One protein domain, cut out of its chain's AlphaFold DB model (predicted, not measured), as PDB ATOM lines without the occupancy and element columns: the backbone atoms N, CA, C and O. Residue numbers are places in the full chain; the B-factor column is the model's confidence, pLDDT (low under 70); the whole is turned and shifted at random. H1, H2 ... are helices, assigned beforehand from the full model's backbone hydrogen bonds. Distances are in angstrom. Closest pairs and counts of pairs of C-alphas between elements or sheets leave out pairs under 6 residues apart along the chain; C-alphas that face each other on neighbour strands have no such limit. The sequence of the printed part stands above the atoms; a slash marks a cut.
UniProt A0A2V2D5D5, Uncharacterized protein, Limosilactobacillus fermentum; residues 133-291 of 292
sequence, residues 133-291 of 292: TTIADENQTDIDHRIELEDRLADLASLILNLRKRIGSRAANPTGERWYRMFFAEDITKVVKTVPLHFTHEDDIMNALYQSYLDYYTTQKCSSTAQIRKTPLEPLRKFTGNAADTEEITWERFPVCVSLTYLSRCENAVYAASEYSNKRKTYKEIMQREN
ATOM      1  N   THR A 133      27.309  38.086  39.724       42.50
ATOM      2  CA  THR A 133      25.929  37.606  39.895       42.50
ATOM      3  C   THR A 133      25.854  36.107  40.214       42.50
ATOM      4  O   THR A 133      24.869  35.665  40.801       42.50
ATOM      5  N   THR A 134      26.893  35.332  39.875       41.19
ATOM      6  CA  THR A 134      27.002  33.892  40.171       41.19
ATOM      7  C   THR A 134      27.764  33.582  41.466       41.19
ATOM      8  O   THR A 134      27.596  32.498  42.014       41.19
ATOM      9  N   ILE A 135      28.576  34.514  41.978       43.69
ATOM     10  CA  ILE A 135      29.451  34.318  43.150       43.69
ATOM     11  C   ILE A 135      28.787  34.762  44.476       43.69
ATOM     12  O   ILE A 135      29.229  34.358  45.549       43.69
ATOM     13  N   ALA A 136      27.706  35.547  44.427       39.41
ATOM     14  CA  ALA A 136      27.157  36.323  45.551       39.41
ATOM     15  C   ALA A 136      26.515  35.569  46.753       39.41
ATOM     16  O   ALA A 136      25.813  36.210  47.535       39.41
ATOM     17  N   ASP A 137      26.734  34.264  46.970       39.34
ATOM     18  CA  ASP A 137      26.237  33.581  48.185       39.34
ATOM     19  C   ASP A 137      27.267  32.618  48.809       39.34
ATOM     20  O   ASP A 137      27.350  31.429  48.488       39.34
ATOM     21  N   GLU A 138      28.061  33.144  49.745       41.06
ATOM     22  CA  GLU A 138      29.117  32.411  50.457       41.06
ATOM     23  C   GLU A 138      28.588  31.358  51.446       41.06
ATOM     24  O   GLU A 138      29.313  30.427  51.797       41.06
ATOM     25  N   ASN A 139      27.321  31.447  51.868       40.62
ATOM     26  CA  ASN A 139      26.728  30.510  52.831       40.62
ATOM     27  C   ASN A 139      25.783  29.491  52.178       40.62
ATOM     28  O   ASN A 139      25.180  28.665  52.872       40.62
ATOM     29  N   GLN A 140      25.647  29.535  50.851       41.50
ATOM     30  CA  GLN A 140      24.667  28.744  50.119       41.50
ATOM     31  C   GLN A 140      25.102  28.437  48.679       41.50
ATOM     32  O   GLN A 140      24.284  28.465  47.762       41.50
ATOM     33  N   THR A 141      26.374  28.093  48.454       47.38
ATOM     34  CA  THR A 141      26.820  27.608  47.136       47.38
ATOM     35  C   THR A 141      26.216  26.229  46.848       47.38
ATOM     36  O   THR A 141      26.800  25.186  47.145       47.38
ATOM     37  N   ASP A 142      24.998  26.254  46.298       54.69
ATOM     38  CA  ASP A 142      24.297  25.142  45.659       54.69
ATOM     39  C   ASP A 142      25.313  24.383  44.789       54.69
ATOM     40  O   ASP A 142      26.053  24.998  44.014       54.69
ATOM     41  N   ILE A 143      25.409  23.061  44.952       50.00
ATOM     42  CA  ILE A 143      26.356  22.226  44.188       50.00
ATOM     43  C   ILE A 143      26.156  22.467  42.682       50.00
ATOM     44  O   ILE A 143      27.125  22.499  41.932       50.00
ATOM     45  N   ASP A 144      24.923  22.764  42.273       49.25
ATOM     46  CA  ASP A 144      24.558  23.128  40.906       49.25
ATOM     47  C   ASP A 144      25.159  24.438  40.424       49.25
ATOM     48  O   ASP A 144      25.628  24.505  39.294       49.25
ATOM     49  N   HIS A 145      25.180  25.475  41.263       59.22
ATOM     50  CA  HIS A 145      25.821  26.737  40.897       59.22
ATOM     51  C   HIS A 145      27.329  26.552  40.733       59.22
ATOM     52  O   HIS A 145      27.937  27.211  39.896       59.22
ATOM     53  N   ARG A 146      27.931  25.618  41.483       61.56
ATOM     54  CA  ARG A 146      29.345  25.252  41.327       61.56
ATOM     55  C   ARG A 146      29.595  24.463  40.043       61.56
ATOM     56  O   ARG A 146      30.518  24.822  39.327       61.56
ATOM     57  N   ILE A 147      28.761  23.471  39.728       61.53
ATOM     58  CA  ILE A 147      28.854  22.704  38.474       61.53
ATOM     59  C   ILE A 147      28.618  23.619  37.264       61.53
ATOM     60  O   ILE A 147      29.390  23.593  36.315       61.53
ATOM     61  N   GLU A 148      27.605  24.490  37.307       66.25
ATOM     62  CA  GLU A 148      27.335  25.447  36.229       66.25
ATOM     63  C   GLU A 148      28.498  26.426  36.036       66.25
ATOM     64  O   GLU A 148      28.859  26.746  34.904       66.25
ATOM     65  N   LEU A 149      29.100  26.897  37.130       69.88
ATOM     66  CA  LEU A 149      30.273  27.761  37.066       69.88
ATOM     67  C   LEU A 149      31.495  27.013  36.509       69.88
ATOM     68  O   LEU A 149      32.228  27.579  35.702       69.88
ATOM     69  N   GLU A 150      31.697  25.748  36.885       69.12
ATOM     70  CA  GLU A 150      32.745  24.883  36.330       69.12
ATOM     71  C   GLU A 150      32.566  24.672  34.819       69.12
ATOM     72  O   GLU A 150      33.525  24.871  34.069       69.12
ATOM     73  N   ASP A 151      31.349  24.362  34.365       71.75
ATOM     74  CA  ASP A 151      31.018  24.169  32.949       71.75
ATOM     75  C   ASP A 151      31.228  25.455  32.138       71.75
ATOM     76  O   ASP A 151      31.880  25.432  31.093       71.75
ATOM     77  N   ARG A 152      30.759  26.607  32.640       76.38
ATOM     78  CA  ARG A 152      30.961  27.911  31.977       76.38
ATOM     79  C   ARG A 152      32.437  28.265  31.850       76.38
ATOM     80  O   ARG A 152      32.872  28.757  30.810       76.38
ATOM     81  N   LEU A 153      33.227  28.016  32.893       77.50
ATOM     82  CA  LEU A 153      34.667  28.267  32.859       77.50
ATOM     83  C   LEU A 153      35.394  27.302  31.914       77.50
ATOM     84  O   LEU A 153      36.352  27.714  31.257       77.50
ATOM     85  N   ALA A 154      34.931  26.056  31.793       74.88
ATOM     86  CA  ALA A 154      35.438  25.104  30.808       74.88
ATOM     87  C   ALA A 154      35.089  25.524  29.368       74.88
ATOM     88  O   ALA A 154      35.959  25.504  28.490       74.88
ATOM     89  N   ASP A 155      33.861  25.988  29.125       77.44
ATOM     90  CA  ASP A 155      33.439  26.546  27.836       77.44
ATOM     91  C   ASP A 155      34.257  27.791  27.471       77.44
ATOM     92  O   ASP A 155      34.714  27.936  26.331       77.44
ATOM     93  N   LEU A 156      34.529  28.653  28.452       80.62
ATOM     94  CA  LEU A 156      35.375  29.828  28.286       80.62
ATOM     95  C   LEU A 156      36.828  29.458  27.977       80.62
ATOM     96  O   LEU A 156      37.421  30.017  27.052       80.62
ATOM     97  N   ALA A 157      37.401  28.482  28.684       82.25
ATOM     98  CA  ALA A 157      38.733  27.969  28.381       82.25
ATOM     99  C   ALA A 157      38.794  27.393  26.958       82.25
ATOM    100  O   ALA A 157      39.710  27.703  26.194       82.25
ATOM    101  N   SER A 158      37.775  26.631  26.553       81.25
ATOM    102  CA  SER A 158      37.646  26.094  25.195       81.25
ATOM    103  C   SER A 158      37.553  27.201  24.141       81.25
ATOM    104  O   SER A 158      38.200  27.113  23.088       81.25
ATOM    105  N   LEU A 159      36.801  28.273  24.422       81.56
ATOM    106  CA  LEU A 159      36.728  29.462  23.577       81.56
ATOM    107  C   LEU A 159      38.104  30.117  23.436       81.56
ATOM    108  O   LEU A 159      38.519  30.397  22.312       81.56
ATOM    109  N   ILE A 160      38.826  30.301  24.544       83.44
ATOM    110  CA  ILE A 160      40.150  30.934  24.589       83.44
ATOM    111  C   ILE A 160      41.189  30.122  23.809       83.44
ATOM    112  O   ILE A 160      41.917  30.665  22.975       83.44
ATOM    113  N   LEU A 161      41.217  28.804  24.006       82.44
ATOM    114  CA  LEU A 161      42.105  27.897  23.275       82.44
ATOM    115  C   LEU A 161      41.791  27.861  21.770       82.44
ATOM    116  O   LEU A 161      42.676  27.607  20.953       82.44
ATOM    117  N   ASN A 162      40.546  28.160  21.380       80.06
ATOM    118  CA  ASN A 162      40.082  28.127  19.993       80.06
ATOM    119  C   ASN A 162      39.699  29.507  19.420       80.06
ATOM    120  O   ASN A 162      39.000  29.558  18.401       80.06
ATOM    121  N   LEU A 163      40.191  30.622  19.987       77.06
ATOM    122  CA  LEU A 163      39.791  31.995  19.608       77.06
ATOM    123  C   LEU A 163      39.864  32.247  18.102       77.06
ATOM    124  O   LEU A 163      38.941  32.798  17.503       77.06
ATOM    125  N   ARG A 164      40.948  31.786  17.468       69.12
ATOM    126  CA  ARG A 164      41.180  31.939  16.021       69.12
ATOM    127  C   ARG A 164      40.120  31.262  15.167       69.12
ATOM    128  O   ARG A 164      39.792  31.774  14.101       69.12
ATOM    129  N   LYS A 165      39.595  30.127  15.630       68.69
ATOM    130  CA  LYS A 165      38.571  29.352  14.924       68.69
ATOM    131  C   LYS A 165      37.164  29.889  15.195       68.69
ATOM    132  O   LYS A 165      36.348  29.863  14.284       68.69
ATOM    133  N   ARG A 166      36.890  30.372  16.415       67.38
ATOM    134  CA  ARG A 166      35.537  30.765  16.855       67.38
ATOM    135  C   ARG A 166      35.188  32.239  16.617       67.38
ATOM    136  O   ARG A 166      34.075  32.529  16.204       67.38
ATOM    137  N   ILE A 167      36.130  33.166  16.802       65.25
ATOM    138  CA  ILE A 167      35.860  34.625  16.764       65.25
ATOM    139  C   ILE A 167      36.371  35.275  15.459       65.25
ATOM    140  O   ILE A 167      36.060  36.421  15.130       65.25
ATOM    141  N   GLY A 168      37.117  34.519  14.651       62.12
ATOM    142  CA  GLY A 168      37.640  34.957  13.359       62.12
ATOM    143  C   GLY A 168      38.980  35.698  13.444       62.12
ATOM    144  O   GLY A 168      39.438  36.151  14.495       62.12
ATOM    145  N   SER A 169      39.641  35.826  12.292       59.44
ATOM    146  CA  SER A 169      41.054  36.224  12.178       59.44
ATOM    147  C   SER A 169      41.387  37.646  12.651       59.44
ATOM    148  O   SER A 169      42.535  37.909  13.000       59.44
ATOM    149  N   ARG A 170      40.414  38.571  12.693       54.00
ATOM    150  CA  ARG A 170      40.636  39.963  13.139       54.00
ATOM    151  C   ARG A 170      40.696  40.112  14.662       54.00
ATOM    152  O   ARG A 170      41.539  40.867  15.146       54.00
ATOM    153  N   ALA A 171      39.838  39.404  15.398       54.25
ATOM    154  CA  ALA A 171      39.817  39.415  16.863       54.25
ATOM    155  C   ALA A 171      40.921  38.530  17.462       54.25
ATOM    156  O   ALA A 171      41.451  38.831  18.526       54.25
ATOM    157  N   ALA A 172      41.325  37.488  16.734       59.47
ATOM    158  CA  ALA A 172      42.329  36.525  17.165       59.47
ATOM    159  C   ALA A 172      43.759  36.846  16.686       59.47
ATOM    160  O   ALA A 172      44.574  35.949  16.456       59.47
ATOM    161  N   ASN A 173      44.067  38.134  16.510       73.94
ATOM    162  CA  ASN A 173      45.454  38.565  16.355       73.94
ATOM    163  C   ASN A 173      46.221  38.343  17.684       73.94
ATOM    164  O   ASN A 173      45.583  38.275  18.736       73.94
ATOM    165  N   PRO A 174      47.564  38.233  17.674       77.94
ATOM    166  CA  PRO A 174      48.340  37.901  18.876       77.94
ATOM    167  C   PRO A 174      48.098  38.845  20.064       77.94
ATOM    168  O   PRO A 174      48.114  38.410  21.211       77.94
ATOM    169  N   THR A 175      47.836  40.126  19.795       82.44
ATOM    170  CA  THR A 175      47.516  41.125  20.822       82.44
ATOM    171  C   THR A 175      46.122  40.908  21.406       82.44
ATOM    172  O   THR A 175      45.933  41.029  22.611       82.44
ATOM    173  N   GLY A 176      45.141  40.584  20.563       82.88
ATOM    174  CA  GLY A 176      43.793  40.218  20.980       82.88
ATOM    175  C   GLY A 176      43.828  38.981  21.862       82.88
ATOM    176  O   GLY A 176      43.451  39.070  23.020       82.88
ATOM    177  N   GLU A 177      44.378  37.874  21.355       86.12
ATOM    178  CA  GLU A 177      44.505  36.603  22.084       86.12
ATOM    179  C   GLU A 177      45.124  36.788  23.478       86.12
ATOM    180  O   GLU A 177      44.625  36.236  24.458       86.12
ATOM    181  N   ARG A 178      46.155  37.630  23.585       90.44
ATOM    182  CA  ARG A 178      46.784  37.973  24.861       90.44
ATOM    183  C   ARG A 178      45.811  38.595  25.860       90.44
ATOM    184  O   ARG A 178      45.743  38.128  26.991       90.44
ATOM    185  N   TRP A 179      45.052  39.611  25.449       91.56
ATOM    186  CA  TRP A 179      44.069  40.259  26.321       91.56
ATOM    187  C   TRP A 179      43.014  39.270  26.829       91.56
ATOM    188  O   TRP A 179      42.728  39.269  28.020       91.56
ATOM    189  N   TYR A 180      42.503  38.377  25.970       90.81
ATOM    190  CA  TYR A 180      41.551  37.337  26.393       90.81
ATOM    191  C   TYR A 180      42.144  36.426  27.467       90.81
ATOM    192  O   TYR A 180      41.509  36.189  28.488       90.81
ATOM    193  N   ARG A 181      43.375  35.943  27.263       92.81
ATOM    194  CA  ARG A 181      44.049  35.065  28.231       92.81
ATOM    195  C   ARG A 181      44.379  35.781  29.548       92.81
ATOM    196  O   ARG A 181      44.348  35.147  30.598       92.81
ATOM    197  N   MET A 182      44.692  37.082  29.508       94.56
ATOM    198  CA  MET A 182      44.902  37.899  30.711       94.56
ATOM    199  C   MET A 182      43.611  38.066  31.506       94.56
ATOM    200  O   MET A 182      43.596  37.779  32.697       94.56
ATOM    201  N   PHE A 183      42.522  38.466  30.847       93.31
ATOM    202  CA  PHE A 183      41.230  38.648  31.505       93.31
ATOM    203  C   PHE A 183      40.680  37.350  32.079       93.31
ATOM    204  O   PHE A 183      40.189  37.343  33.202       93.31
ATOM    205  N   PHE A 184      40.859  36.244  31.359       92.25
ATOM    206  CA  PHE A 184      40.515  34.925  31.867       92.25
ATOM    207  C   PHE A 184      41.325  34.530  33.097       92.25
ATOM    208  O   PHE A 184      40.788  33.910  34.010       92.25
ATOM    209  N   ALA A 185      42.603  34.910  33.164       94.31
ATOM    210  CA  ALA A 185      43.404  34.668  34.357       94.31
ATOM    211  C   ALA A 185      42.905  35.455  35.572       94.31
ATOM    212  O   ALA A 185      42.849  34.901  36.671       94.31
ATOM    213  N   GLU A 186      42.468  36.697  35.372       93.25
ATOM    214  CA  GLU A 186      41.817  37.499  36.413       93.25
ATOM    215  C   GLU A 186      40.503  36.844  36.870       93.25
ATOM    216  O   GLU A 186      40.297  36.675  38.072       93.25
ATOM    217  N   ASP A 187      39.669  36.386  35.930       89.19
ATOM    218  CA  ASP A 187      38.382  35.735  36.217       89.19
ATOM    219  C   ASP A 187      38.555  34.422  36.982       89.19
ATOM    220  O   ASP A 187      37.927  34.219  38.021       89.19
ATOM    221  N   ILE A 188      39.457  33.548  36.520       90.75
ATOM    222  CA  ILE A 188      39.782  32.299  37.215       90.75
ATOM    223  C   ILE A 188      40.323  32.600  38.608       90.75
ATOM    224  O   ILE A 188      39.912  31.945  39.561       90.75
ATOM    225  N   THR A 189      41.188  33.608  38.758       92.00
ATOM    226  CA  THR A 189      41.721  33.996  40.072       92.00
ATOM    227  C   THR A 189      40.603  34.446  41.009       92.00
ATOM    228  O   THR A 189      40.543  33.944  42.130       92.00
ATOM    229  N   LYS A 190      39.698  35.325  40.553       89.06
ATOM    230  CA  LYS A 190      38.514  35.769  41.313       89.06
ATOM    231  C   LYS A 190      37.686  34.565  41.754       89.06
ATOM    232  O   LYS A 190      37.455  34.383  42.946       89.06
ATOM    233  N   VAL A 191      37.323  33.691  40.818       83.81
ATOM    234  CA  VAL A 191      36.439  32.557  41.102       83.81
ATOM    235  C   VAL A 191      37.069  31.548  42.064       83.81
ATOM    236  O   VAL A 191      36.440  31.187  43.055       83.81
ATOM    237  N   VAL A 192      38.298  31.085  41.816       86.19
ATOM    238  CA  VAL A 192      38.907  30.013  42.633       86.19
ATOM    239  C   VAL A 192      39.300  30.494  44.028       86.19
ATOM    240  O   VAL A 192      39.407  29.683  44.952       86.19
ATOM    241  N   LYS A 193      39.526  31.803  44.199       84.81
ATOM    242  CA  LYS A 193      39.734  32.434  45.508       84.81
ATOM    243  C   LYS A 193      38.447  32.458  46.324       84.81
ATOM    244  O   LYS A 193      38.509  32.160  47.515       84.81
ATOM    245  N   THR A 194      37.308  32.724  45.687       78.88
ATOM    246  CA  THR A 194      36.013  32.795  46.374       78.88
ATOM    247  C   THR A 194      35.378  31.421  46.592       78.88
ATOM    248  O   THR A 194      34.922  31.114  47.690       78.88
ATOM    249  N   VAL A 195      35.391  30.545  45.584       72.94
ATOM    250  CA  VAL A 195      34.643  29.279  45.598       72.94
ATOM    251  C   VAL A 195      35.582  28.073  45.437       72.94
ATOM    252  O   VAL A 195      36.456  28.069  44.568       72.94
ATOM    253  N   PRO A 196      35.427  27.001  46.243       70.69
ATOM    254  CA  PRO A 196      36.140  25.741  46.033       70.69
ATOM    255  C   PRO A 196      35.661  25.032  44.753       70.69
ATOM    256  O   PRO A 196      34.733  24.230  44.819       70.69
ATOM    257  N   LEU A 197      36.285  25.263  43.602       69.94
ATOM    258  CA  LEU A 197      35.966  24.529  42.365       69.94
ATOM    259  C   LEU A 197      36.881  23.314  42.150       69.94
ATOM    260  O   LEU A 197      38.020  23.306  42.621       69.94
ATOM    261  N   HIS A 198      36.366  22.284  41.478       72.19
ATOM    262  CA  HIS A 198      37.112  21.108  41.019       72.19
ATOM    263  C   HIS A 198      36.848  20.882  39.529       72.19
ATOM    264  O   HIS A 198      35.879  20.240  39.142       72.19
ATOM    265  N   PHE A 199      37.747  21.374  38.681       70.25
ATOM    266  CA  PHE A 199      37.604  21.232  37.236       70.25
ATOM    267  C   PHE A 199      37.932  19.811  36.768       70.25
ATOM    268  O   PHE A 199      39.042  19.322  36.978       70.25
ATOM    269  N   THR A 200      37.005  19.180  36.044       65.88
ATOM    270  CA  THR A 200      37.227  17.880  35.381       65.88
ATOM    271  C   THR A 200      38.374  17.934  34.363       65.88
ATOM    272  O   THR A 200      39.115  16.966  34.206       65.88
ATOM    273  N   HIS A 201      38.550  19.081  33.699       71.62
ATOM    274  CA  HIS A 201      39.595  19.334  32.702       71.62
ATOM    275  C   HIS A 201      40.513  20.488  33.141       71.62
ATOM    276  O   HIS A 201      40.656  21.488  32.440       71.62
ATOM    277  N   GLU A 202      41.122  20.370  34.328       78.94
ATOM    278  CA  GLU A 202      41.986  21.419  34.901       78.94
ATOM    279  C   GLU A 202      43.145  21.822  33.971       78.94
ATOM    280  O   GLU A 202      43.466  23.007  33.877       78.94
ATOM    281  N   ASP A 203      43.721  20.878  33.225       79.00
ATOM    282  CA  ASP A 203      44.794  21.167  32.267       79.00
ATOM    283  C   ASP A 203      44.351  22.156  31.178       79.00
ATOM    284  O   ASP A 203      45.119  23.041  30.801       79.00
ATOM    285  N   ASP A 204      43.111  22.061  30.690       80.81
ATOM    286  CA  ASP A 204      42.586  22.974  29.668       80.81
ATOM    287  C   ASP A 204      42.370  24.379  30.234       80.81
ATOM    288  O   ASP A 204      42.705  25.367  29.574       80.81
ATOM    289  N   ILE A 205      41.896  24.472  31.484       86.06
ATOM    290  CA  ILE A 205      41.813  25.742  32.214       86.06
ATOM    291  C   ILE A 205      43.210  26.357  32.312       86.06
ATOM    292  O   ILE A 205      43.420  27.479  31.855       86.06
ATOM    293  N   MET A 206      44.186  25.612  32.840       90.44
ATOM    294  CA  MET A 206      45.550  26.107  33.037       90.44
ATOM    295  C   MET A 206      46.235  26.481  31.711       90.44
ATOM    296  O   MET A 206      46.939  27.485  31.650       90.44
ATOM    297  N   ASN A 207      45.981  25.746  30.625       88.00
ATOM    298  CA  ASN A 207      46.507  26.051  29.289       88.00
ATOM    299  C   ASN A 207      45.862  27.288  28.642       88.00
ATOM    300  O   ASN A 207      46.475  27.932  27.779       88.00
ATOM    301  N   ALA A 208      44.622  27.615  29.014       88.94
ATOM    302  CA  ALA A 208      43.934  28.821  28.563       88.94
ATOM    303  C   ALA A 208      44.429  30.079  29.298       88.94
ATOM    304  O   ALA A 208      44.426  31.165  28.713       88.94
ATOM    305  N   LEU A 209      44.921  29.945  30.535       92.94
ATOM    306  CA  LEU A 209      45.506  31.050  31.298       92.94
ATOM    307  C   LEU A 209      46.732  31.646  30.602       92.94
ATOM    308  O   LEU A 209      47.469  30.978  29.868       92.94
ATOM    309  N   TYR A 210      46.999  32.924  30.881       94.94
ATOM    310  CA  TYR A 210      48.282  33.516  30.529       94.94
ATOM    311  C   TYR A 210      49.298  33.325  31.658       94.94
ATOM    312  O   TYR A 210      49.416  34.164  32.548       94.94
ATOM    313  N   GLN A 211      50.035  32.211  31.627       94.38
ATOM    314  CA  GLN A 211      50.893  31.777  32.738       94.38
ATOM    315  C   GLN A 211      51.900  32.841  33.200       94.38
ATOM    316  O   GLN A 211      52.073  33.053  34.394       94.38
ATOM    317  N   SER A 212      52.550  33.543  32.269       95.00
ATOM    318  CA  SER A 212      53.512  34.597  32.608       95.00
ATOM    319  C   SER A 212      52.873  35.801  33.296       95.00
ATOM    320  O   SER A 212      53.558  36.504  34.034       95.00
ATOM    321  N   TYR A 213      51.586  36.046  33.046       96.69
ATOM    322  CA  TYR A 213      50.812  37.070  33.734       96.69
ATOM    323  C   TYR A 213      50.320  36.576  35.098       96.69
ATOM    324  O   TYR A 213      50.478  37.298  36.073       96.69
ATOM    325  N   LEU A 214      49.840  35.331  35.198       96.50
ATOM    326  CA  LEU A 214      49.504  34.698  36.479       96.50
ATOM    327  C   LEU A 214      50.687  34.765  37.455       96.50
ATOM    328  O   LEU A 214      50.577  35.358  38.525       96.50
ATOM    329  N   ASP A 215      51.852  34.276  37.018       95.56
ATOM    330  CA  ASP A 215      53.107  34.306  37.777       95.56
ATOM    331  C   ASP A 215      53.540  35.734  38.168       95.56
ATOM    332  O   ASP A 215      54.335  35.912  39.091       95.56
ATOM    333  N   TYR A 216      53.062  36.765  37.463       96.19
ATOM    334  CA  TYR A 216      53.404  38.157  37.746       96.19
ATOM    335  C   TYR A 216      52.649  38.720  38.948       96.19
ATOM    336  O   TYR A 216      53.211  39.544  39.677       96.19
ATOM    337  N   TYR A 217      51.401  38.306  39.162       95.44
ATOM    338  CA  TYR A 217      50.566  38.827  40.245       95.44
ATOM    339  C   TYR A 217      50.365  37.846  41.403       95.44
ATOM    340  O   TYR A 217      49.825  38.238  42.432       95.44
ATOM    341  N   THR A 218      50.831  36.604  41.282       96.19
ATOM    342  CA  THR A 218      50.927  35.646  42.392       96.19
ATOM    343  C   THR A 218      52.322  35.650  43.014       96.19
ATOM    344  O   THR A 218      53.317  35.753  42.303       96.19
ATOM    345  N   THR A 219      52.419  35.449  44.330       94.62
ATOM    346  CA  THR A 219      53.714  35.405  45.049       94.62
ATOM    347  C   THR A 219      54.587  34.188  44.713       94.62
ATOM    348  O   THR A 219      55.793  34.194  44.968       94.62
ATOM    349  N   GLN A 220      54.006  33.139  44.128       93.44
ATOM    350  CA  GLN A 220      54.707  31.948  43.650       93.44
ATOM    351  C   GLN A 220      54.043  31.414  42.382       93.44
ATOM    352  O   GLN A 220      52.853  31.627  42.158       93.44
ATOM    353  N   LYS A 221      54.808  30.673  41.577       94.25
ATOM    354  CA  LYS A 221      54.294  30.054  40.353       94.25
ATOM    355  C   LYS A 221      53.203  29.040  40.674       94.25
ATOM    356  O   LYS A 221      53.403  28.166  41.518       94.25
ATOM    357  N   CYS A 222      52.089  29.140  39.962       92.00
ATOM    358  CA  CYS A 222      50.939  28.259  40.130       92.00
ATOM    359  C   CYS A 222      50.776  27.358  38.903       92.00
ATOM    360  O   CYS A 222      50.689  27.836  37.780       92.00
ATOM    361  N   SER A 223      50.714  26.053  39.141       89.19
ATOM    362  CA  SER A 223      50.527  24.992  38.139       89.19
ATOM    363  C   SER A 223      49.153  24.318  38.218       89.19
ATOM    364  O   SER A 223      48.859  23.449  37.409       89.19
ATOM    365  N   SER A 224      48.310  24.725  39.171       89.31
ATOM    366  CA  SER A 224      46.926  24.260  39.304       89.31
ATOM    367  C   SER A 224      46.036  25.319  39.952       89.31
ATOM    368  O   SER A 224      46.514  26.201  40.675       89.31
ATOM    369  N   THR A 225      44.725  25.210  39.763       87.00
ATOM    370  CA  THR A 225      43.723  26.120  40.339       87.00
ATOM    371  C   THR A 225      43.690  26.036  41.868       87.00
ATOM    372  O   THR A 225      43.553  27.050  42.558       87.00
ATOM    373  N   ALA A 226      43.964  24.851  42.422       86.50
ATOM    374  CA  ALA A 226      44.151  24.653  43.858       86.50
ATOM    375  C   ALA A 226      45.363  25.425  44.416       86.50
ATOM    376  O   ALA A 226      45.324  25.896  45.558       86.50
ATOM    377  N   GLN A 227      46.439  25.568  43.629       91.06
ATOM    378  CA  GLN A 227      47.586  26.399  43.998       91.06
ATOM    379  C   GLN A 227      47.250  27.887  43.899       91.06
ATOM    380  O   GLN A 227      47.580  28.615  44.834       91.06
ATOM    381  N   ILE A 228      46.541  28.328  42.851       91.94
ATOM    382  CA  ILE A 228      46.087  29.727  42.707       91.94
ATOM    383  C   ILE A 228      45.278  30.147  43.938       91.94
ATOM    384  O   ILE A 228      45.561  31.171  44.558       91.94
ATOM    385  N   ARG A 229      44.331  29.308  44.368       89.31
ATOM    386  CA  ARG A 229      43.492  29.566  45.544       89.31
ATOM    387  C   ARG A 229      44.301  29.826  46.817       89.31
ATOM    388  O   ARG A 229      44.047  30.796  47.531       89.31
ATOM    389  N   LYS A 230      45.283  28.969  47.106       89.56
ATOM    390  CA  LYS A 230      46.087  29.034  48.342       89.56
ATOM    391  C   LYS A 230      47.200  30.079  48.295       89.56
ATOM    392  O   LYS A 230      47.673  30.498  49.344       89.56
ATOM    393  N   THR A 231      47.641  30.462  47.102       93.38
ATOM    394  CA  THR A 231      48.788  31.350  46.908       93.38
ATOM    395  C   THR A 231      48.391  32.802  47.133       93.38
ATOM    396  O   THR A 231      47.509  33.274  46.421       93.38
ATOM    397  N   PRO A 232      49.026  33.538  48.059       93.88
ATOM    398  CA  PRO A 232      48.803  34.973  48.192       93.88
ATOM    399  C   PRO A 232      49.132  35.709  46.891       93.88
ATOM    400  O   PRO A 232      50.093  35.359  46.190       93.88
ATOM    401  N   LEU A 233      48.339  36.719  46.574       94.69
ATOM    402  CA  LEU A 233      48.607  37.658  45.500       94.69
ATOM    403  C   LEU A 233      49.658  38.681  45.951       94.69
ATOM    404  O   LEU A 233      49.955  38.858  47.132       94.69
ATOM    405  N   GLU A 234      50.293  39.318  44.983       95.06
ATOM    406  CA  GLU A 234      51.334  40.309  45.231       95.06
ATOM    407  C   GLU A 234      50.739  41.610  45.792       95.06
ATOM    408  O   GLU A 234      49.611  41.975  45.453       95.06
ATOM    409  N   PRO A 235      51.482  42.358  46.623       93.12
ATOM    410  CA  PRO A 235      50.980  43.594  47.195       93.12
ATOM    411  C   PRO A 235      50.892  44.703  46.144       93.12
ATOM    412  O   PRO A 235      51.743  44.811  45.252       93.12
ATOM    413  N   LEU A 236      49.903  45.583  46.291       89.06
ATOM    414  CA  LEU A 236      49.565  46.619  45.316       89.06
ATOM    415  C   LEU A 236      50.748  47.555  44.993       89.06
ATOM    416  O   LEU A 236      50.941  47.924  43.830       89.06
ATOM    417  N   ARG A 237      51.624  47.836  45.972       90.56
ATOM    418  CA  ARG A 237      52.879  48.598  45.793       90.56
ATOM    419  C   ARG A 237      53.771  48.083  44.666       90.56
ATOM    420  O   ARG A 237      54.503  48.873  44.069       90.56
ATOM    421  N   LYS A 238      53.735  46.777  44.355       91.62
ATOM    422  CA  LYS A 238      54.507  46.185  43.247       91.62
ATOM    423  C   LYS A 238      54.128  46.837  41.918       91.62
ATOM    424  O   LYS A 238      54.991  47.035  41.058       91.62
ATOM    425  N   PHE A 239      52.860  47.208  41.770       90.81
ATOM    426  CA  PHE A 239      52.276  47.722  40.538       90.81
ATOM    427  C   PHE A 239      52.191  49.251  40.548       90.81
ATOM    428  O   PHE A 239      52.560  49.888  39.567       90.81
ATOM    429  N   THR A 240      51.798  49.870  41.661       86.75
ATOM    430  CA  THR A 240      51.674  51.338  41.745       86.75
ATOM    431  C   THR A 240      53.016  52.044  41.944       86.75
ATOM    432  O   THR A 240      53.161  53.208  41.576       86.75
ATOM    433  N   GLY A 241      54.010  51.356  42.518       81.75
ATOM    434  CA  GLY A 241      55.277  51.961  42.937       81.75
ATOM    435  C   GLY A 241      55.155  52.848  44.181       81.75
ATOM    436  O   GLY A 241      56.145  53.446  44.602       81.75
ATOM    437  N   ASN A 242      53.967  52.929  44.784       86.25
ATOM    438  CA  ASN A 242      53.726  53.679  46.005       86.25
ATOM    439  C   ASN A 242      54.032  52.803  47.227       86.25
ATOM    440  O   ASN A 242      53.441  51.742  47.412       86.25
ATOM    441  N   ALA A 243      54.944  53.258  48.087       85.12
ATOM    442  CA  ALA A 243      55.358  52.513  49.275       85.12
ATOM    443  C   ALA A 243      54.235  52.336  50.316       85.12
ATOM    444  O   ALA A 243      54.332  51.427  51.141       85.12
ATOM    445  N   ALA A 244      53.194  53.175  50.275       84.56
ATOM    446  CA  ALA A 244      52.047  53.091  51.178       84.56
ATOM    447  C   ALA A 244      51.077  51.941  50.840       84.56
ATOM    448  O   ALA A 244      50.320  51.520  51.708       84.56
ATOM    449  N   ASP A 245      51.120  51.402  49.618       86.94
ATOM    450  CA  ASP A 245      50.175  50.385  49.140       86.94
ATOM    451  C   ASP A 245      50.623  48.971  49.564       86.94
ATOM    452  O   ASP A 245      51.025  48.136  48.749       86.94
ATOM    453  N   THR A 246      50.642  48.710  50.871       85.50
ATOM    454  CA  THR A 246      51.162  47.453  51.438       85.50
ATOM    455  C   THR A 246      50.217  46.265  51.318       85.50
ATOM    456  O   THR A 246      50.675  45.132  51.462       85.50
ATOM    457  N   GLU A 247      48.937  46.519  51.060       87.25
ATOM    458  CA  GLU A 247      47.892  45.499  50.986       87.25
ATOM    459  C   GLU A 247      48.048  44.590  49.761       87.25
ATOM    460  O   GLU A 247      48.535  45.011  48.706       87.25
ATOM    461  N   GLU A 248      47.613  43.338  49.907       88.06
ATOM    462  CA  GLU A 248      47.454  42.386  48.804       88.06
ATOM    463  C   GLU A 248      46.450  42.930  47.775       88.06
ATOM    464  O   GLU A 248      45.459  43.567  48.139       88.06
ATOM    465  N   ILE A 249      46.692  42.699  46.480       88.31
ATOM    466  CA  ILE A 249      45.689  43.049  45.467       88.31
ATOM    467  C   ILE A 249      44.385  42.283  45.719       88.31
ATOM    468  O   ILE A 249      44.377  41.079  45.961       88.31
ATOM    469  N   THR A 250      43.260  42.983  45.635       82.44
ATOM    470  CA  THR A 250      41.950  42.375  45.859       82.44
ATOM    471  C   THR A 250      41.484  41.650  44.596       82.44
ATOM    472  O   THR A 250      41.439  42.239  43.517       82.44
ATOM    473  N   TRP A 251      41.110  40.375  44.720       77.31
ATOM    474  CA  TRP A 251      40.561  39.591  43.603       77.31
ATOM    475  C   TRP A 251      39.094  39.923  43.291       77.31
ATOM    476  O   TRP A 251      38.642  39.651  42.184       77.31
ATOM    477  N   GLU A 252      38.360  40.530  44.231       69.69
ATOM    478  CA  GLU A 252      36.978  41.001  44.027       69.69
ATOM    479  C   GLU A 252      36.909  42.051  42.913       69.69
ATOM    480  O   GLU A 252      36.089  41.950  42.001       69.69
ATOM    481  N   ARG A 253      37.851  43.003  42.947       74.44
ATOM    482  CA  ARG A 253      38.038  44.031  41.925       74.44
ATOM    483  C   ARG A 253      39.495  44.062  41.486       74.44
ATOM    484  O   ARG A 253      40.304  44.816  42.031       74.44
ATOM    485  N   PHE A 254      39.813  43.244  40.485       82.25
ATOM    486  CA  PHE A 254      41.180  43.105  39.994       82.25
ATOM    487  C   PHE A 254      41.729  44.465  39.507       82.25
ATOM    488  O   PHE A 254      41.153  45.064  38.591       82.25
ATOM    489  N   PRO A 255      42.814  45.004  40.099       86.75
ATOM    490  CA  PRO A 255      43.244  46.361  39.783       86.75
ATOM    491  C   PRO A 255      43.811  46.481  38.363       86.75
ATOM    492  O   PRO A 255      44.763  45.795  37.992       86.75
ATOM    493  N   VAL A 256      43.302  47.448  37.592       88.94
ATOM    494  CA  VAL A 256      43.732  47.730  36.205       88.94
ATOM    495  C   VAL A 256      45.247  47.946  36.093       88.94
ATOM    496  O   VAL A 256      45.877  47.574  35.100       88.94
ATOM    497  N   CYS A 257      45.857  48.535  37.127       88.75
ATOM    498  CA  CYS A 257      47.289  48.804  37.155       88.75
ATOM    499  C   CYS A 257      48.142  47.531  37.065       88.75
ATOM    500  O   CYS A 257      49.242  47.612  36.522       88.75
ATOM    501  N   VAL A 258      47.650  46.370  37.515       92.06
ATOM    502  CA  VAL A 258      48.366  45.084  37.431       92.06
ATOM    503  C   VAL A 258      48.579  44.701  35.966       92.06
ATOM    504  O   VAL A 258      49.716  44.534  35.524       92.06
ATOM    505  N   SER A 259      47.491  44.676  35.193       93.94
ATOM    506  CA  SER A 259      47.490  44.409  33.749       93.94
ATOM    507  C   SER A 259      48.387  45.390  32.984       93.94
ATOM    508  O   SER A 259      49.256  44.989  32.208       93.94
ATOM    509  N   LEU A 260      48.227  46.695  33.234       93.38
ATOM    510  CA  LEU A 260      48.983  47.731  32.522       93.38
ATOM    511  C   LEU A 260      50.480  47.710  32.856       93.38
ATOM    512  O   LEU A 260      51.317  47.885  31.966       93.38
ATOM    513  N   THR A 261      50.845  47.483  34.122       94.56
ATOM    514  CA  THR A 261      52.263  47.402  34.504       94.56
ATOM    515  C   THR A 261      52.930  46.130  34.023       94.56
ATOM    516  O   THR A 261      54.098  46.197  33.640       94.56
ATOM    517  N   TYR A 262      52.210  45.009  33.968       95.75
ATOM    518  CA  TYR A 262      52.708  43.792  33.342       95.75
ATOM    519  C   TYR A 262      53.054  44.024  31.866       95.75
ATOM    520  O   TYR A 262      54.192  43.797  31.455       95.75
ATOM    521  N   LEU A 263      52.108  44.550  31.083       94.69
ATOM    522  CA  LEU A 263      52.312  44.815  29.654       94.69
ATOM    523  C   LEU A 263      53.483  45.776  29.419       94.69
ATOM    524  O   LEU A 263      54.327  45.537  28.554       94.69
ATOM    525  N   SER A 264      53.583  46.822  30.238       93.56
ATOM    526  CA  SER A 264      54.659  47.807  30.137       93.56
ATOM    527  C   SER A 264      56.028  47.214  30.491       93.56
ATOM    528  O   SER A 264      56.970  47.325  29.709       93.56
ATOM    529  N   ARG A 265      56.150  46.543  31.645       93.88
ATOM    530  CA  ARG A 265      57.445  46.087  32.185       93.88
ATOM    531  C   ARG A 265      57.930  44.769  31.593       93.88
ATOM    532  O   ARG A 265      59.135  44.580  31.461       93.88
ATOM    533  N   CYS A 266      57.022  43.846  31.293       93.38
ATOM    534  CA  CYS A 266      57.366  42.496  30.847       93.38
ATOM    535  C   CYS A 266      57.278  42.340  29.327       93.38
ATOM    536  O   CYS A 266      57.980  41.501  28.766       93.38
ATOM    537  N   GLU A 267      56.457  43.148  28.653       91.06
ATOM    538  CA  GLU A 267      56.202  42.996  27.215       91.06
ATOM    539  C   GLU A 267      56.505  44.246  26.383       91.06
ATOM    540  O   GLU A 267      56.338  44.216  25.162       91.06
ATOM    541  N   ASN A 268      56.986  45.323  27.012       91.62
ATOM    542  CA  ASN A 268      57.311  46.598  26.365       91.62
ATOM    543  C   ASN A 268      56.134  47.207  25.580       91.62
ATOM    544  O   ASN A 268      56.335  47.864  24.557       91.62
ATOM    545  N   ALA A 269      54.903  46.984  26.046       90.88
ATOM    546  CA  ALA A 269      53.691  47.505  25.432       90.88
ATOM    547  C   ALA A 269      52.971  48.452  26.399       90.88
ATOM    548  O   ALA A 269      52.591  48.068  27.503       90.88
ATOM    549  N   VAL A 270      52.781  49.703  25.978       90.44
ATOM    550  CA  VAL A 270      52.121  50.732  26.788       90.44
ATOM    551  C   VAL A 270      50.701  50.922  26.280       90.44
ATOM    552  O   VAL A 270      50.504  51.203  25.102       90.44
ATOM    553  N   TYR A 271      49.739  50.786  27.188       90.62
ATOM    554  CA  TYR A 271      48.321  50.992  26.923       90.62
ATOM    555  C   TYR A 271      47.732  51.975  27.930       90.62
ATOM    556  O   TYR A 271      48.169  52.044  29.082       90.62
ATOM    557  N   ALA A 272      46.722  52.721  27.499       87.44
ATOM    558  CA  ALA A 272      45.925  53.558  28.383       87.44
ATOM    559  C   ALA A 272      44.869  52.729  29.136       87.44
ATOM    560  O   ALA A 272      44.405  51.691  28.662       87.44
ATOM    561  N   ALA A 273      44.411  53.233  30.285       86.38
ATOM    562  CA  ALA A 273      43.308  52.615  31.027       86.38
ATOM    563  C   ALA A 273      42.016  52.527  30.191       86.38
ATOM    564  O   ALA A 273      41.289  51.544  30.283       86.38
ATOM    565  N   SER A 274      41.765  53.497  29.306       85.19
ATOM    566  CA  SER A 274      40.633  53.450  28.373       85.19
ATOM    567  C   SER A 274      40.734  52.293  27.375       85.19
ATOM    568  O   SER A 274      39.721  51.694  27.016       85.19
ATOM    569  N   GLU A 275      41.944  51.937  26.939       86.94
ATOM    570  CA  GLU A 275      42.158  50.786  26.062       86.94
ATOM    571  C   GLU A 275      41.913  49.478  26.807       86.94
ATOM    572  O   GLU A 275      41.230  48.610  26.267       86.94
ATOM    573  N   TYR A 276      42.389  49.366  28.052       89.69
ATOM    574  CA  TYR A 276      42.064  48.241  28.930       89.69
ATOM    575  C   TYR A 276      40.546  48.059  29.050       89.69
ATOM    576  O   TYR A 276      40.035  46.982  28.742       89.69
ATOM    577  N   SER A 277      39.814  49.122  29.404       87.19
ATOM    578  CA  SER A 277      38.357  49.062  29.575       87.19
ATOM    579  C   SER A 277      37.643  48.667  28.284       87.19
ATOM    580  O   SER A 277      36.760  47.814  28.303       87.19
ATOM    581  N   ASN A 278      38.068  49.207  27.136       87.12
ATOM    582  CA  ASN A 278      37.510  48.828  25.837       87.12
ATOM    583  C   ASN A 278      37.754  47.346  25.513       87.12
ATOM    584  O   ASN A 278      36.846  46.662  25.045       87.12
ATOM    585  N   LYS A 279      38.960  46.826  25.782       89.69
ATOM    586  CA  LYS A 279      39.278  45.405  25.578       89.69
ATOM    587  C   LYS A 279      38.475  44.508  26.517       89.69
ATOM    588  O   LYS A 279      37.941  43.499  26.059       89.69
ATOM    589  N   ARG A 280      38.348  44.891  27.790       89.38
ATOM    590  CA  ARG A 280      37.557  44.174  28.798       89.38
ATOM    591  C   ARG A 280      36.073  44.150  28.424       89.38
ATOM    592  O   ARG A 280      35.427  43.116  28.550       89.38
ATOM    593  N   LYS A 281      35.548  45.251  27.876       87.50
ATOM    594  CA  LYS A 281      34.181  45.316  27.346       87.50
ATOM    595  C   LYS A 281      33.974  44.347  26.183       87.50
ATOM    596  O   LYS A 281      33.042  43.555  26.223       87.50
ATOM    597  N   THR A 282      34.864  44.348  25.188       85.88
ATOM    598  CA  THR A 282      34.777  43.408  24.054       85.88
ATOM    599  C   THR A 282      34.845  41.946  24.508       85.88
ATOM    600  O   THR A 282      34.143  41.101  23.962       85.88
ATOM    601  N   TYR A 283      35.669  41.650  25.514       87.12
ATOM    602  CA  TYR A 283      35.739  40.331  26.138       87.12
ATOM    603  C   TYR A 283      34.388  39.919  26.749       87.12
ATOM    604  O   TYR A 283      33.858  38.870  26.384       87.12
ATOM    605  N   LYS A 284      33.775  40.790  27.568       84.31
ATOM    606  CA  LYS A 284      32.443  40.561  28.162       84.31
ATOM    607  C   LYS A 284      31.343  40.389  27.101       84.31
ATOM    608  O   LYS A 284      30.519  39.487  27.208       84.31
ATOM    609  N   GLU A 285      31.339  41.213  26.052       83.31
ATOM    610  CA  GLU A 285      30.362  41.125  24.950       83.31
ATOM    611  C   GLU A 285      30.418  39.772  24.225       83.31
ATOM    612  O   GLU A 285      29.392  39.232  23.807       83.31
ATOM    613  N   ILE A 286      31.614  39.202  24.078       79.00
ATOM    614  CA  ILE A 286      31.794  37.890  23.456       79.00
ATOM    615  C   ILE A 286      31.306  36.761  24.357       79.00
ATOM    616  O   ILE A 286      30.652  35.852  23.853       79.00
ATOM    617  N   MET A 287      31.558  36.835  25.664       76.00
ATOM    618  CA  MET A 287      31.022  35.858  26.622       76.00
ATOM    619  C   MET A 287      29.493  35.828  26.559       76.00
ATOM    620  O   MET A 287      28.896  34.773  26.361       76.00
ATOM    621  N   GLN A 288      28.870  37.012  26.568       74.88
ATOM    622  CA  GLN A 288      27.421  37.159  26.426       74.88
ATOM    623  C   GLN A 288      26.896  36.567  25.115       74.88
ATOM    624  O   GLN A 288      25.876  35.883  25.109       74.88
ATOM    625  N   ARG A 289      27.582  36.820  23.995       73.06
ATOM    626  CA  ARG A 289      27.180  36.306  22.680       73.06
ATOM    627  C   ARG A 289      27.259  34.782  22.594       73.06
ATOM    628  O   ARG A 289      26.414  34.174  21.940       73.06
ATOM    629  N   GLU A 290      28.270  34.184  23.211       65.88
ATOM    630  CA  GLU A 290      28.479  32.733  23.216       65.88
ATOM    631  C   GLU A 290      27.646  32.020  24.303       65.88
ATOM    632  O   GLU A 290      27.732  30.801  24.421       65.88
ATOM    633  N   ASN A 291      26.793  32.749  25.044       62.03
ATOM    634  CA  ASN A 291      26.007  32.254  26.185       62.03
ATOM    635  C   ASN A 291      26.864  31.624  27.303       62.03
ATOM    636  O   ASN A 291      26.438  30.652  27.932       62.03
TER     637      ASN A 291
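Overview. This is residues 133 to 291 of the 292 residues of an uncharacterized protein of Limosilactobacillus fermentum (UniProt A0A2V2D5D5). The long helix H3 stands in the core of a rounded body, with H1 beside it running the opposite way and H9 crossing it at about a right angle. The short helices H4, H5 and H6 lie on the side of H3 away from H9; H8, across H3 from H1, packs on H5 and H9, H7 packs on H8, and H2 lies near the first residues of H3. The printed part has 159 residues with nine named helices, H1 to H9 in order, and no named strand: its class is all helix. It is compact, with a radius of gyration of the C-alphas of 15.6 A and spans of 43 by 41 by 27 A.

Along the chain. H1, residues 143 to 161, begins with C-alpha 143 at (26.356, 22.226, 44.188) and is 26.8 A long. H2 is residues 163 to 166. H3, residues 174 to 194, is 30.6 A long and begins with C-alpha 174 at (48.340, 37.901, 18.876). H4 is residues 202 to 208, H5 211 to 217, H6 225 to 230 and H7 237 to 240. H8, residues 256 to 267, is 16.1 A long. H9, residues 273 to 289, is 24.4 A long and ends with C-alpha 289 at (27.180, 36.306, 22.680).

Arrangement. H3 is the hub and touches four helices. Residues 153 to 160 of H1 touch it at a shallow tilt of 17 degrees, opposite ways; the closest C-alphas are those of Ile 160 and Arg 181, 6.7 A apart. H9 touches H3 about perpendicular, at 77 degrees, with the C-alphas of Tyr 180 and Tyr 283 closest at 6.5 A. H6 touches residues 188 to 193 of H3, closest at Lys 193 and Arg 229, 4.7 A between C-alphas. H5 only just touches H3, with 3 pairs of C-alphas within 8 A, the closest those of Ala 185 and Leu 214 at 6.5 A. H4 touches H1, the C-alphas of Ala 157 and Ala 208 being closest at 5.3 A. H8 touches H9 about perpendicular, at 76 degrees, with Val 256 and Ala 273 closest, 7.1 A between C-alphas. H7 touches H8, closest at the C-alphas of Phe 239 and Val 258, 5.6 A apart. H2 is close to but not clearly touching H1 and H3. H1 and H8 are apart. Every O i to N i+4 pair is within hydrogen-bond range in H1, H3, H4, H5, H6, H8 and H9; H2 and H7 are too short for one.

Size, cuts and confidence. The C-alphas farthest apart, those of Lys 165 and Ala 244, are 45.4 A from each other. The printed part has no cut. The link from H7 to H8, residues 241 to 255, is long. The mean pLDDT of the printed part is 80.8; 32 residues are under 70, among them 133 to 150 and 164 to 172.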